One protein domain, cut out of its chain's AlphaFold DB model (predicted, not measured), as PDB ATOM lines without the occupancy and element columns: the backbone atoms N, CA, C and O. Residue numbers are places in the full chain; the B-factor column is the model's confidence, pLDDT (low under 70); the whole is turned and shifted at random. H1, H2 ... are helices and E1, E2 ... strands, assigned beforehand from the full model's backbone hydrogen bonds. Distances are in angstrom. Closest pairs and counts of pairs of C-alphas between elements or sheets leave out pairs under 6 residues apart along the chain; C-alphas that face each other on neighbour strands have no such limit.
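What this domain is: This is residues 26 to 116 of the 216 residues of an uncharacterized protein of Aspergillus sp. HF37 (UniProt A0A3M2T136). What is the shape? With little regular structure, there are two lobes: H4 packs on the small antiparallel sheet E1 E2 and on H3, while H1 and H2 make a corner at the far end. How is it made? The 91 printed residues run E1, H1, H2, H3, H4, E2, mostly helix, with 34 in named elements. It is compact, radius of gyration of the C-alphas 14.1 A, spanning 39 by 26 by 23 A.

How they stand to each other: Which strands pair? E1, residues 27 to 29, is antiparallel to E2, residues 106 to 108; N 28 and O 107 are 3.0 A apart, within hydrogen-bond range. Which helices meet? H1, residues 38 to 42, and H2, residues 46 to 52, touch only at the corner, closest C-alphas Ala 39 and Gly 46, 5.7 A. H3, residues 71 to 78, and H4, residues 82 to 89, touch about perpendicular at 86 degrees, closest C-alphas Cys 71 and Ile 82, 5.8 A. Every O i to N i+4 pair in these four helices is within range.

Where its parts are: Where does E1 begin? C-alpha 27 is at (249.996, 167.398, 224.846). Where does E2 end? C-alpha 108 is at (248.731, 167.461, 229.427). How long is H4? It is 10.5 A.

The domain as a whole: Which links are long? H2 to H3 and H4 to E2; the printed part has no cut. Where is confidence low? Residues 31 to 53 and 55 to 69 are under 70.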
ATOM      1  N   ARG A  26     247.963 163.363 225.858       89.25
ATOM      2  CA  ARG A  26     247.760 164.296 224.748       89.25
ATOM      3  C   ARG A  26     248.296 165.659 225.172       89.25
ATOM      4  O   ARG A  26     247.767 166.244 226.114       89.25
ATOM      5  N   THR A  27     249.310 166.159 224.475       84.44
ATOM      6  CA  THR A  27     249.996 167.398 224.846       84.44
ATOM      7  C   THR A  27     249.628 168.585 223.965       84.44
ATOM      8  O   THR A  27     249.242 168.445 222.804       84.44
ATOM      9  N   ILE A  28     249.791 169.777 224.530       81.75
ATOM     10  CA  ILE A  28     249.860 171.047 223.809       81.75
ATOM     11  C   ILE A  28     251.012 171.874 224.380       81.75
ATOM     12  O   ILE A  28     251.279 171.817 225.577       81.75
ATOM     13  N   GLN A  29     251.709 172.629 223.538       77.44
ATOM     14  CA  GLN A  29     252.720 173.582 223.982       77.44
ATOM     15  C   GLN A  29     252.091 174.971 224.108       77.44
ATOM     16  O   GLN A  29     251.362 175.377 223.215       77.44
ATOM     17  N   VAL A  30     252.367 175.703 225.190       70.44
ATOM     18  CA  VAL A  30     251.858 177.075 225.366       70.44
ATOM     19  C   VAL A  30     252.529 178.012 224.368       70.44
ATOM     20  O   VAL A  30     253.756 178.155 224.386       70.44
ATOM     21  N   HIS A  31     251.745 178.711 223.556       61.91
ATOM     22  CA  HIS A  31     252.249 179.745 222.657       61.91
ATOM     23  C   HIS A  31     251.888 181.160 223.137       61.91
ATOM     24  O   HIS A  31     250.849 181.384 223.753       61.91
ATOM     25  N   PHE A  32     252.765 182.134 222.874       54.75
ATOM     26  CA  PHE A  32     252.511 183.548 223.172       54.75
ATOM     27  C   PHE A  32     252.162 184.286 221.875       54.75
ATOM     28  O   PHE A  32     253.025 184.412 221.013       54.75
ATOM     29  N   GLY A  33     250.932 184.804 221.767       53.59
ATOM     30  CA  GLY A  33     250.524 185.697 220.671       53.59
ATOM     31  C   GLY A  33     250.167 185.020 219.341       53.59
ATOM     32  O   GLY A  33     250.278 185.656 218.298       53.59
ATOM     33  N   ASP A  34     249.729 183.760 219.361       49.84
ATOM     34  CA  ASP A  34     249.555 182.932 218.155       49.84
ATOM     35  C   ASP A  34     248.113 182.879 217.605       49.84
ATOM     36  O   ASP A  34     247.762 181.953 216.871       49.84
ATOM     37  N   SER A  35     247.260 183.875 217.877       53.16
ATOM     38  CA  SER A  35     245.867 183.871 217.388       53.16
ATOM     39  C   SER A  35     245.748 183.732 215.858       53.16
ATOM     40  O   SER A  35     244.841 183.057 215.371       53.16
ATOM     41  N   CYS A  36     246.702 184.266 215.083       52.09
ATOM     42  CA  CYS A  36     246.728 184.127 213.618       52.09
ATOM     43  C   CYS A  36     247.603 182.943 213.128       52.09
ATOM     44  O   CYS A  36     247.542 182.597 211.951       52.09
ATOM     45  N   ALA A  37     248.364 182.291 214.020       52.53
ATOM     46  CA  ALA A  37     249.139 181.068 213.753       52.53
ATOM     47  C   ALA A  37     248.362 179.777 214.097       52.53
ATOM     48  O   ALA A  37     248.778 178.672 213.740       52.53
ATOM     49  N   LEU A  38     247.182 179.889 214.726       58.44
ATOM     50  CA  LEU A  38     246.263 178.762 214.920       58.44
ATOM     51  C   LEU A  38     245.853 178.118 213.583       58.44
ATOM     52  O   LEU A  38     245.633 176.911 213.528       58.44
ATOM     53  N   ALA A  39     245.811 178.899 212.499       57.62
ATOM     54  CA  ALA A  39     245.560 178.403 211.149       57.62
ATOM     55  C   ALA A  39     246.604 177.351 210.722       57.62
ATOM     56  O   ALA A  39     246.231 176.265 210.274       57.62
ATOM     57  N   ASP A  40     247.889 177.611 210.991       56.88
ATOM     58  CA  ASP A  40     248.983 176.679 210.701       56.88
ATOM     59  C   ASP A  40     248.891 175.409 211.560       56.88
ATOM     60  O   ASP A  40     249.100 174.301 211.065       56.88
ATOM     61  N   ARG A  41     248.497 175.542 212.836       57.84
ATOM     62  CA  ARG A  41     248.280 174.398 213.746       57.84
ATOM     63  C   ARG A  41     247.078 173.540 213.352       57.84
ATOM     64  O   ARG A  41     247.116 172.322 213.507       57.84
ATOM     65  N   CYS A  42     246.011 174.162 212.862       64.69
ATOM     66  CA  CYS A  42     244.805 173.477 212.403       64.69
ATOM     67  C   CYS A  42     244.895 173.015 210.939       64.69
ATOM     68  O   CYS A  42     243.955 172.387 210.452       64.69
ATOM     69  N   GLY A  43     245.997 173.307 210.237       61.03
ATOM     70  CA  GLY A  43     246.187 172.954 208.829       61.03
ATOM     71  C   GLY A  43     245.197 173.643 207.884       61.03
ATOM     72  O   GLY A  43     244.889 173.107 206.821       61.03
ATOM     73  N   ILE A  44     244.669 174.803 208.278       67.44
ATOM     74  CA  ILE A  44     243.753 175.616 207.474       67.44
ATOM     75  C   ILE A  44     244.492 176.848 206.960       67.44
ATOM     76  O   ILE A  44     245.413 177.346 207.600       67.44
ATOM     77  N   SER A  45     244.109 177.354 205.789       61.84
ATOM     78  CA  SER A  45     244.745 178.564 205.272       61.84
ATOM     79  C   SER A  45     244.370 179.778 206.128       61.84
ATOM     80  O   SER A  45     243.261 179.847 206.663       61.84
ATOM     81  N   GLY A  46     245.247 180.784 206.201       58.34
ATOM     82  CA  GLY A  46     244.918 182.060 206.853       58.34
ATOM     83  C   GLY A  46     243.661 182.735 206.272       58.34
ATOM     84  O   GLY A  46     242.964 183.472 206.958       58.34
ATOM     85  N   ALA A  47     243.316 182.440 205.014       61.41
ATOM     86  CA  ALA A  47     242.076 182.906 204.395       61.41
ATOM     87  C   ALA A  47     240.836 182.158 204.920       61.41
ATOM     88  O   ALA A  47     239.780 182.765 205.109       61.41
ATOM     89  N   ASP A  48     240.958 180.856 205.186       66.81
ATOM     90  CA  ASP A  48     239.889 180.061 205.791       66.81
ATOM     91  C   ASP A  48     239.661 180.465 207.248       66.81
ATOM     92  O   ASP A  48     238.512 180.602 207.669       66.81
ATOM     93  N   SER A  49     240.725 180.745 208.008       61.19
ATOM     94  CA  SER A  49     240.583 181.231 209.385       61.19
ATOM     95  C   SER A  49     239.840 182.569 209.447       61.19
ATOM     96  O   SER A  49     238.929 182.707 210.257       61.19
ATOM     97  N   THR A  50     240.125 183.516 208.545       63.94
ATOM     98  CA  THR A  50     239.387 184.795 208.458       63.94
ATOM     99  C   THR A  50     237.944 184.619 207.964       63.94
ATOM    100  O   THR A  50     237.049 185.388 208.319       63.94
ATOM    101  N   LYS A  51     237.665 183.584 207.166       69.44
ATOM    102  CA  LYS A  51     236.299 183.252 206.736       69.44
ATOM    103  C   LYS A  51     235.451 182.696 207.881       69.44
ATOM    104  O   LYS A  51     234.273 183.028 207.973       69.44
ATOM    105  N   TYR A  52     236.019 181.833 208.719       67.88
ATOM    106  CA  TYR A  52     235.314 181.278 209.878       67.88
ATOM    107  C   TYR A  52     235.253 182.261 211.047       67.88
ATOM    108  O   TYR A  52     234.316 182.205 211.839       67.88
ATOM    109  N   ASN A  53     236.229 183.166 211.128       53.62
ATOM    110  CA  ASN A  53     236.332 184.171 212.168       53.62
ATOM    111  C   ASN A  53     236.528 185.561 211.545       53.62
ATOM    112  O   ASN A  53     237.637 186.077 211.437       53.62
ATOM    113  N   SER A  54     235.419 186.121 211.057       70.56
ATOM    114  CA  SER A  54     235.388 187.356 210.259       70.56
ATOM    115  C   SER A  54     235.429 188.644 211.080       70.56
ATOM    116  O   SER A  54     235.166 189.714 210.533       70.56
ATOM    117  N   ASP A  55     235.723 188.553 212.378       63.72
ATOM    118  CA  ASP A  55     235.936 189.727 213.216       63.72
ATOM    119  C   ASP A  55     237.249 190.421 212.787       63.72
ATOM    120  O   ASP A  55     238.324 189.817 212.887       63.72
ATOM    121  N   PRO A  56     237.194 191.663 212.267       60.12
ATOM    122  CA  PRO A  56     238.375 192.377 211.790       60.12
ATOM    123  C   PRO A  56     239.364 192.705 212.914       60.12
ATOM    124  O   PRO A  56     240.533 192.967 212.624       60.12
ATOM    125  N   ASP A  57     238.922 192.658 214.175       59.78
ATOM    126  CA  ASP A  57     239.765 192.910 215.334       59.78
ATOM    127  C   ASP A  57     240.410 191.647 215.910       59.78
ATOM    128  O   ASP A  57     241.262 191.733 216.790       59.78
ATOM    129  N   LEU A  58     240.105 190.463 215.375       60.56
ATOM    130  CA  LEU A  58     240.635 189.198 215.885       60.56
ATOM    131  C   LEU A  58     242.174 189.148 215.910       60.56
ATOM    132  O   LEU A  58     242.774 188.699 216.883       60.56
ATOM    133  N   CYS A  59     242.810 189.627 214.839       54.31
ATOM    134  CA  CYS A  59     244.269 189.685 214.712       54.31
ATOM    135  C   CYS A  59     244.866 191.019 215.211       54.31
ATOM    136  O   CYS A  59     246.089 191.169 215.234       54.31
ATOM    137  N   SER A  60     244.031 191.994 215.598       49.44
ATOM    138  CA  SER A  60     244.451 193.302 216.134       49.44
ATOM    139  C   SER A  60     244.323 193.381 217.668       49.44
ATOM    140  O   SER A  60     245.028 194.169 218.305       49.44
ATOM    141  N   LEU A  61     243.507 192.511 218.283       43.16
ATOM    142  CA  LEU A  61     243.361 192.355 219.738       43.16
ATOM    143  C   LEU A  61     244.619 191.782 220.419       43.16
ATOM    144  O   LEU A  61     244.711 191.775 221.643       43.16
ATOM    145  N   SER A  62     245.617 191.381 219.632       44.22
ATOM    146  CA  SER A  62     246.919 190.817 220.022       44.22
ATOM    147  C   SER A  62     247.762 191.718 220.942       44.22
ATOM    148  O   SER A  62     248.811 191.302 221.428       44.22
ATOM    149  N   LEU A  63     247.336 192.964 221.182       33.19
ATOM    150  CA  LEU A  63     248.038 193.949 222.017       33.19
ATOM    151  C   LEU A  63     247.245 194.404 223.252       33.19
ATOM    152  O   LEU A  63     247.754 195.192 224.049       33.19
ATOM    153  N   ARG A  64     246.013 193.920 223.450       36.31
ATOM    154  CA  ARG A  64     245.193 194.251 224.622       36.31
ATOM    155  C   ARG A  64     244.805 192.976 225.350       36.31
ATOM    156  O   ARG A  64     243.723 192.442 225.170       36.31
ATOM    157  N   SER A  65     245.698 192.564 226.244       38.69
ATOM    158  CA  SER A  65     245.438 191.624 227.335       38.69
ATOM    159  C   SER A  65     245.017 190.196 226.934       38.69
ATOM    160  O   SER A  65     243.840 189.919 226.730       38.69
ATOM    161  N   SER A  66     245.976 189.278 227.151       42.66
ATOM    162  CA  SER A  66     245.821 187.901 227.671       42.66
ATOM    163  C   SER A  66     245.487 186.735 226.692       42.66
ATOM    164  O   SER A  66     244.556 186.835 225.915       42.66
ATOM    165  N   ILE A  67     246.094 185.549 226.926       51.00
ATOM    166  CA  ILE A  67     245.356 184.271 227.166       51.00
ATOM    167  C   ILE A  67     245.161 183.168 226.084       51.00
ATOM    168  O   ILE A  67     244.567 182.158 226.429       51.00
ATOM    169  N   ASP A  68     245.708 183.195 224.865       58.25
ATOM    170  CA  ASP A  68     245.266 182.206 223.837       58.25
ATOM    171  C   ASP A  68     245.549 180.697 224.084       58.25
ATOM    172  O   ASP A  68     244.872 179.861 223.495       58.25
ATOM    173  N   ASP A  69     246.448 180.325 225.000       66.44
ATOM    174  CA  ASP A  69     246.572 178.949 225.527       66.44
ATOM    175  C   ASP A  69     246.543 178.969 227.069       66.44
ATOM    176  O   ASP A  69     247.449 178.476 227.744       66.44
ATOM    177  N   ASN A  70     245.528 179.601 227.668       79.12
ATOM    178  CA  ASN A  70     245.311 179.482 229.112       79.12
ATOM    179  C   ASN A  70     244.503 178.227 229.473       79.12
ATOM    180  O   ASN A  70     243.764 177.687 228.654       79.12
ATOM    181  N   CYS A  71     244.557 177.786 230.731       86.56
ATOM    182  CA  CYS A  71     243.829 176.578 231.123       86.56
ATOM    183  C   CYS A  71     242.318 176.652 230.879       86.56
ATOM    184  O   CYS A  71     241.721 175.629 230.578       86.56
ATOM    185  N   ALA A  72     241.687 177.827 230.977       87.31
ATOM    186  CA  ALA A  72     240.249 177.957 230.742       87.31
ATOM    187  C   ALA A  72     239.874 177.683 229.273       87.31
ATOM    188  O   ALA A  72     238.937 176.932 229.000       87.31
ATOM    189  N   SER A  73     240.625 178.255 228.331       81.81
ATOM    190  CA  SER A  73     240.442 178.043 226.891       81.81
ATOM    191  C   SER A  73     240.768 176.601 226.491       81.81
ATOM    192  O   SER A  73     239.986 175.972 225.777       81.81
ATOM    193  N   LEU A  74     241.845 176.028 227.035       81.75
ATOM    194  CA  LEU A  74     242.234 174.636 226.797       81.75
ATOM    195  C   LEU A  74     241.223 173.640 227.361       81.75
ATOM    196  O   LEU A  74     240.896 172.657 226.692       81.75
ATOM    197  N   ALA A  75     240.702 173.912 228.557       86.50
ATOM    198  CA  ALA A  75     239.662 173.122 229.198       86.50
ATOM    199  C   ALA A  75     238.402 173.078 228.325       86.50
ATOM    200  O   ALA A  75     237.940 172.000 227.944       86.50
ATOM    201  N   ALA A  76     237.914 174.252 227.913       84.19
ATOM    202  CA  ALA A  76     236.739 174.375 227.057       84.19
ATOM    203  C   ALA A  76     236.924 173.679 225.698       84.19
ATOM    204  O   ALA A  76     236.043 172.936 225.266       84.19
ATOM    205  N   ALA A  77     238.077 173.864 225.045       81.62
ATOM    206  CA  ALA A  77     238.361 173.284 223.732       81.62
ATOM    207  C   ALA A  77     238.497 171.751 223.752       81.62
ATOM    208  O   ALA A  77     238.272 171.097 222.734       81.62
ATOM    209  N   ASN A  78     238.855 171.168 224.900       81.12
ATOM    210  CA  ASN A  78     239.093 169.730 225.041       81.12
ATOM    211  C   ASN A  78     238.012 168.997 225.842       81.12
ATOM    212  O   ASN A  78     238.124 167.784 226.014       81.12
ATOM    213  N   GLY A  79     236.976 169.704 226.305       88.88
ATOM    214  CA  GLY A  79     235.894 169.122 227.101       88.88
ATOM    215  C   GLY A  79     236.357 168.594 228.463       88.88
ATOM    216  O   GLY A  79     235.834 167.584 228.929       88.88
ATOM    217  N   ILE A  80     237.347 169.248 229.073       88.38
ATOM    218  CA  ILE A  80     237.906 168.918 230.396       88.38
ATOM    219  C   ILE A  80     237.768 170.121 231.336       88.38
ATOM    220  O   ILE A  80     237.394 171.206 230.894       88.38
ATOM    221  N   THR A  81     238.043 169.956 232.629       93.94
ATOM    222  CA  THR A  81     238.044 171.061 233.601       93.94
ATOM    223  C   THR A  81     239.453 171.592 233.870       93.94
ATOM    224  O   THR A  81     240.453 170.952 233.537       93.94
ATOM    225  N   ILE A  82     239.547 172.770 234.490       91.19
ATOM    226  CA  ILE A  82     240.834 173.347 234.909       91.19
ATOM    227  C   ILE A  82     241.516 172.426 235.929       91.19
ATOM    228  O   ILE A  82     242.717 172.195 235.842       91.19
ATOM    229  N   GLU A  83     240.746 171.838 236.843       95.81
ATOM    230  CA  GLU A  83     241.246 170.892 237.844       95.81
ATOM    231  C   GLU A  83     241.841 169.642 237.188       95.81
ATOM    232  O   GLU A  83     242.873 169.149 237.633       95.81
ATOM    233  N   GLN A  84     241.238 169.163 236.097       94.31
ATOM    234  CA  GLN A  84     241.795 168.050 235.330       94.31
ATOM    235  C   GLN A  84     243.113 168.430 234.648       94.31
ATOM    236  O   GLN A  84     244.031 167.620 234.631       94.31
ATOM    237  N   ILE A  85     243.251 169.651 234.122       92.81
ATOM    238  CA  ILE A  85     244.524 170.118 233.544       92.81
ATOM    239  C   ILE A  85     245.624 170.173 234.609       92.81
ATOM    240  O   ILE A  85     246.740 169.723 234.348       92.81
ATOM    241  N   GLU A  86     245.308 170.690 235.799       94.38
ATOM    242  CA  GLU A  86     246.227 170.720 236.946       94.38
ATOM    243  C   GLU A  86     246.659 169.306 237.357       94.38
ATOM    244  O   GLU A  86     247.845 169.051 237.573       94.38
ATOM    245  N   GLU A  87     245.715 168.364 237.408       94.31
ATOM    246  CA  GLU A  87     245.997 166.962 237.726       94.31
ATOM    247  C   GLU A  87     246.881 166.308 236.656       94.31
ATOM    248  O   GLU A  87     247.935 165.747 236.969       94.31
ATOM    249  N   PHE A  88     246.487 166.410 235.386       93.38
ATOM    250  CA  PHE A  88     247.196 165.796 234.267       93.38
ATOM    251  C   PHE A  88     248.602 166.368 234.087       93.38
ATOM    252  O   PHE A  88     249.520 165.637 233.716       93.38
ATOM    253  N   SER A  89     248.792 167.657 234.369       91.25
ATOM    254  CA  SER A  89     250.068 168.347 234.158       91.25
ATOM    255  C   SER A  89     250.992 168.317 235.378       91.25
ATOM    256  O   SER A  89     252.124 168.784 235.272       91.25
ATOM    257  N   SER A  90     250.568 167.721 236.497       91.19
ATOM    258  CA  SER A  90     251.315 167.682 237.766       91.19
ATOM    259  C   SER A  90     252.745 167.131 237.668       91.19
ATOM    260  O   SER A  90     253.616 167.577 238.408       91.19
ATOM    261  N   ASN A  91     253.010 166.214 236.730       86.62
ATOM    262  CA  ASN A  91     254.344 165.644 236.492       86.62
ATOM    263  C   ASN A  91     255.098 166.313 235.328       86.62
ATOM    264  O   ASN A  91     256.101 165.783 234.849       86.62
ATOM    265  N   THR A  92     254.611 167.450 234.824       88.06
ATOM    266  CA  THR A  92     255.233 168.135 233.688       88.06
ATOM    267  C   THR A  92     256.340 169.068 234.149       88.06
ATOM    268  O   THR A  92     256.157 169.903 235.036       88.06
ATOM    269  N   TRP A  93     257.505 168.964 233.508       87.69
ATOM    270  CA  TRP A  93     258.625 169.857 233.775       87.69
ATOM    271  C   TRP A  93     258.244 171.322 233.520       87.69
ATOM    272  O   TRP A  93     257.762 171.673 232.443       87.69
ATOM    273  N   GLY A  94     258.490 172.187 234.508       84.00
ATOM    274  CA  GLY A  94     258.159 173.610 234.417       84.00
ATOM    275  C   GLY A  94     256.664 173.927 234.546       84.00
ATOM    276  O   GLY A  94     256.253 175.038 234.196       84.00
ATOM    277  N   TRP A  95     255.846 172.989 235.041       88.75
ATOM    278  CA  TRP A  95     254.461 173.272 235.417       88.75
ATOM    279  C   TRP A  95     254.412 174.234 236.610       88.75
ATOM    280  O   TRP A  95     254.982 173.967 237.664       88.75
ATOM    281  N   ASN A  96     253.724 175.362 236.437       86.19
ATOM    282  CA  ASN A  96     253.567 176.406 237.459       86.19
ATOM    283  C   ASN A  96     252.087 176.673 237.792       86.19
ATOM    284  O   ASN A  96     251.744 177.709 238.368       86.19
ATOM    285  N   GLY A  97     251.213 175.738 237.418       89.38
ATOM    286  CA  GLY A  97     249.771 175.882 237.540       89.38
ATOM    287  C   GLY A  97     249.161 176.836 236.515       89.38
ATOM    288  O   GLY A  97     249.831 177.613 235.827       89.38
ATOM    289  N   CYS A  98     247.840 176.809 236.460       87.56
ATOM    290  CA  CYS A  98     247.022 177.570 235.528       87.56
ATOM    291  C   CYS A  98     247.056 179.085 235.760       87.56
ATOM    292  O   CYS A  98     246.739 179.851 234.850       87.56
ATOM    293  N   SER A  99     247.462 179.524 236.954       85.25
ATOM    294  CA  SER A  99     247.612 180.944 237.289       85.25
ATOM    295  C   SER A  99     248.838 181.587 236.636       85.25
ATOM    296  O   SER A  99     248.820 182.789 236.389       85.25
ATOM    297  N   ASN A 100     249.898 180.813 236.370       79.06
ATOM    298  CA  ASN A 100     251.179 181.312 235.864       79.06
ATOM    299  C   ASN A 100     251.738 180.383 234.780       79.06
ATOM    300  O   ASN A 100     252.775 179.744 234.952       79.06
ATOM    301  N   LEU A 101     251.055 180.327 233.640       77.50
ATOM    302  CA  LEU A 101     251.505 179.542 232.496       77.50
ATOM    303  C   LEU A 101     252.687 180.222 231.801       77.50
ATOM    304  O   LEU A 101     252.578 181.342 231.300       77.50
ATOM    305  N   TRP A 102     253.827 179.535 231.764       76.06
ATOM    306  CA  TRP A 102     254.985 179.979 230.997       76.06
ATOM    307  C   TRP A 102     254.834 179.566 229.535       76.06
ATOM    308  O   TRP A 102     254.369 178.469 229.222       76.06
ATOM    309  N   ALA A 103     255.254 180.440 228.621       73.56
ATOM    310  CA  ALA A 103     255.334 180.083 227.212       73.56
ATOM    311  C   ALA A 103     256.277 178.885 227.023       73.56
ATOM    312  O   ALA A 103     257.283 178.753 227.721       73.56
ATOM    313  N   LYS A 104     255.967 178.049 226.033       72.81
ATOM    314  CA  LYS A 104     256.668 176.809 225.676       72.81
ATOM    315  C   LYS A 104     256.555 175.666 226.685       72.81
ATOM    316  O   LYS A 104     257.091 174.594 226.395       72.81
ATOM    317  N   THR A 105     255.846 175.844 227.799       79.56
ATOM    318  CA  THR A 105     255.494 174.741 228.701       79.56
ATOM    319  C   THR A 105     254.609 173.738 227.969       79.56
ATOM    320  O   THR A 105     253.725 174.119 227.203       79.56
ATOM    321  N   ILE A 106     254.873 172.453 228.184       85.50
ATOM    322  CA  ILE A 106     254.041 171.355 227.693       85.50
ATOM    323  C   ILE A 106     252.900 171.170 228.698       85.50
ATOM    324  O   ILE A 106     253.133 171.178 229.901       85.50
ATOM    325  N   ILE A 107     251.668 171.041 228.224       88.38
ATOM    326  CA  ILE A 107     250.473 170.837 229.050       88.38
ATOM    327  C   ILE A 107     249.849 169.505 228.661       88.38
ATOM    328  O   ILE A 107     249.659 169.247 227.471       88.38
ATOM    329  N   CYS A 108     249.490 168.687 229.648       91.81
ATOM    330  CA  CYS A 108     248.731 167.461 229.427       91.81
ATOM    331  C   CYS A 108     247.219 167.744 229.437       91.81
ATOM    332  O   CYS A 108     246.678 168.339 230.365       91.81
ATOM    333  N   LEU A 109     246.524 167.264 228.406       90.94
ATOM    334  CA  LEU A 109     245.072 167.388 228.203       90.94
ATOM    335  C   LEU A 109     244.328 166.059 228.436       90.94
ATOM    336  O   LEU A 109     243.148 165.933 228.100       90.94
ATOM    337  N   SER A 110     245.037 165.047 228.933       91.25
ATOM    338  CA  SER A 110     244.534 163.731 229.327       91.25
ATOM    339  C   SER A 110     245.448 163.139 230.399       91.25
ATOM    340  O   SER A 110     246.570 163.611 230.583       91.25
ATOM    341  N   SER A 111     245.021 162.055 231.044       90.25
ATOM    342  CA  SER A 111     245.938 161.218 231.818       90.25
ATOM    343  C   SER A 111     247.067 160.669 230.932       90.25
ATOM    344  O   SER A 111     246.924 160.578 229.708       90.25
ATOM    345  N   GLY A 112     248.190 160.319 231.558       88.19
ATOM    346  CA  GLY A 112     249.386 159.811 230.885       88.19
ATOM    347  C   GLY A 112     250.653 160.498 231.384       88.19
ATOM    348  O   GLY A 112     250.619 161.241 232.365       88.19
ATOM    349  N   PHE A 113     251.768 160.245 230.703       87.56
ATOM    350  CA  PHE A 113     253.051 160.885 231.007       87.56
ATOM    351  C   PHE A 113     253.345 162.009 230.007       87.56
ATOM    352  O   PHE A 113     253.101 161.814 228.813       87.56
ATOM    353  N   PRO A 114     253.856 163.167 230.459       86.25
ATOM    354  CA  PRO A 114     254.216 164.258 229.564       86.25
ATOM    355  C   PRO A 114     255.389 163.864 228.664       86.25
ATOM    356  O   PRO A 114     256.265 163.084 229.050       86.25
ATOM    357  N   SER A 115     255.427 164.433 227.460       85.56
ATOM    358  CA  SER A 115     256.603 164.344 226.597       85.56
ATOM    359  C   SER A 115     257.792 165.080 227.215       85.56
ATOM    360  O   SER A 115     257.637 166.015 228.006       85.56
ATOM    361  N   MET A 116     259.008 164.652 226.857       86.50
ATOM    362  CA  MET A 116     260.217 165.327 227.328       86.50
ATOM    363  C   MET A 116     260.245 166.779 226.830       86.50
ATOM    364  O   MET A 116     259.950 167.030 225.657       86.50
TER     365      MET A 116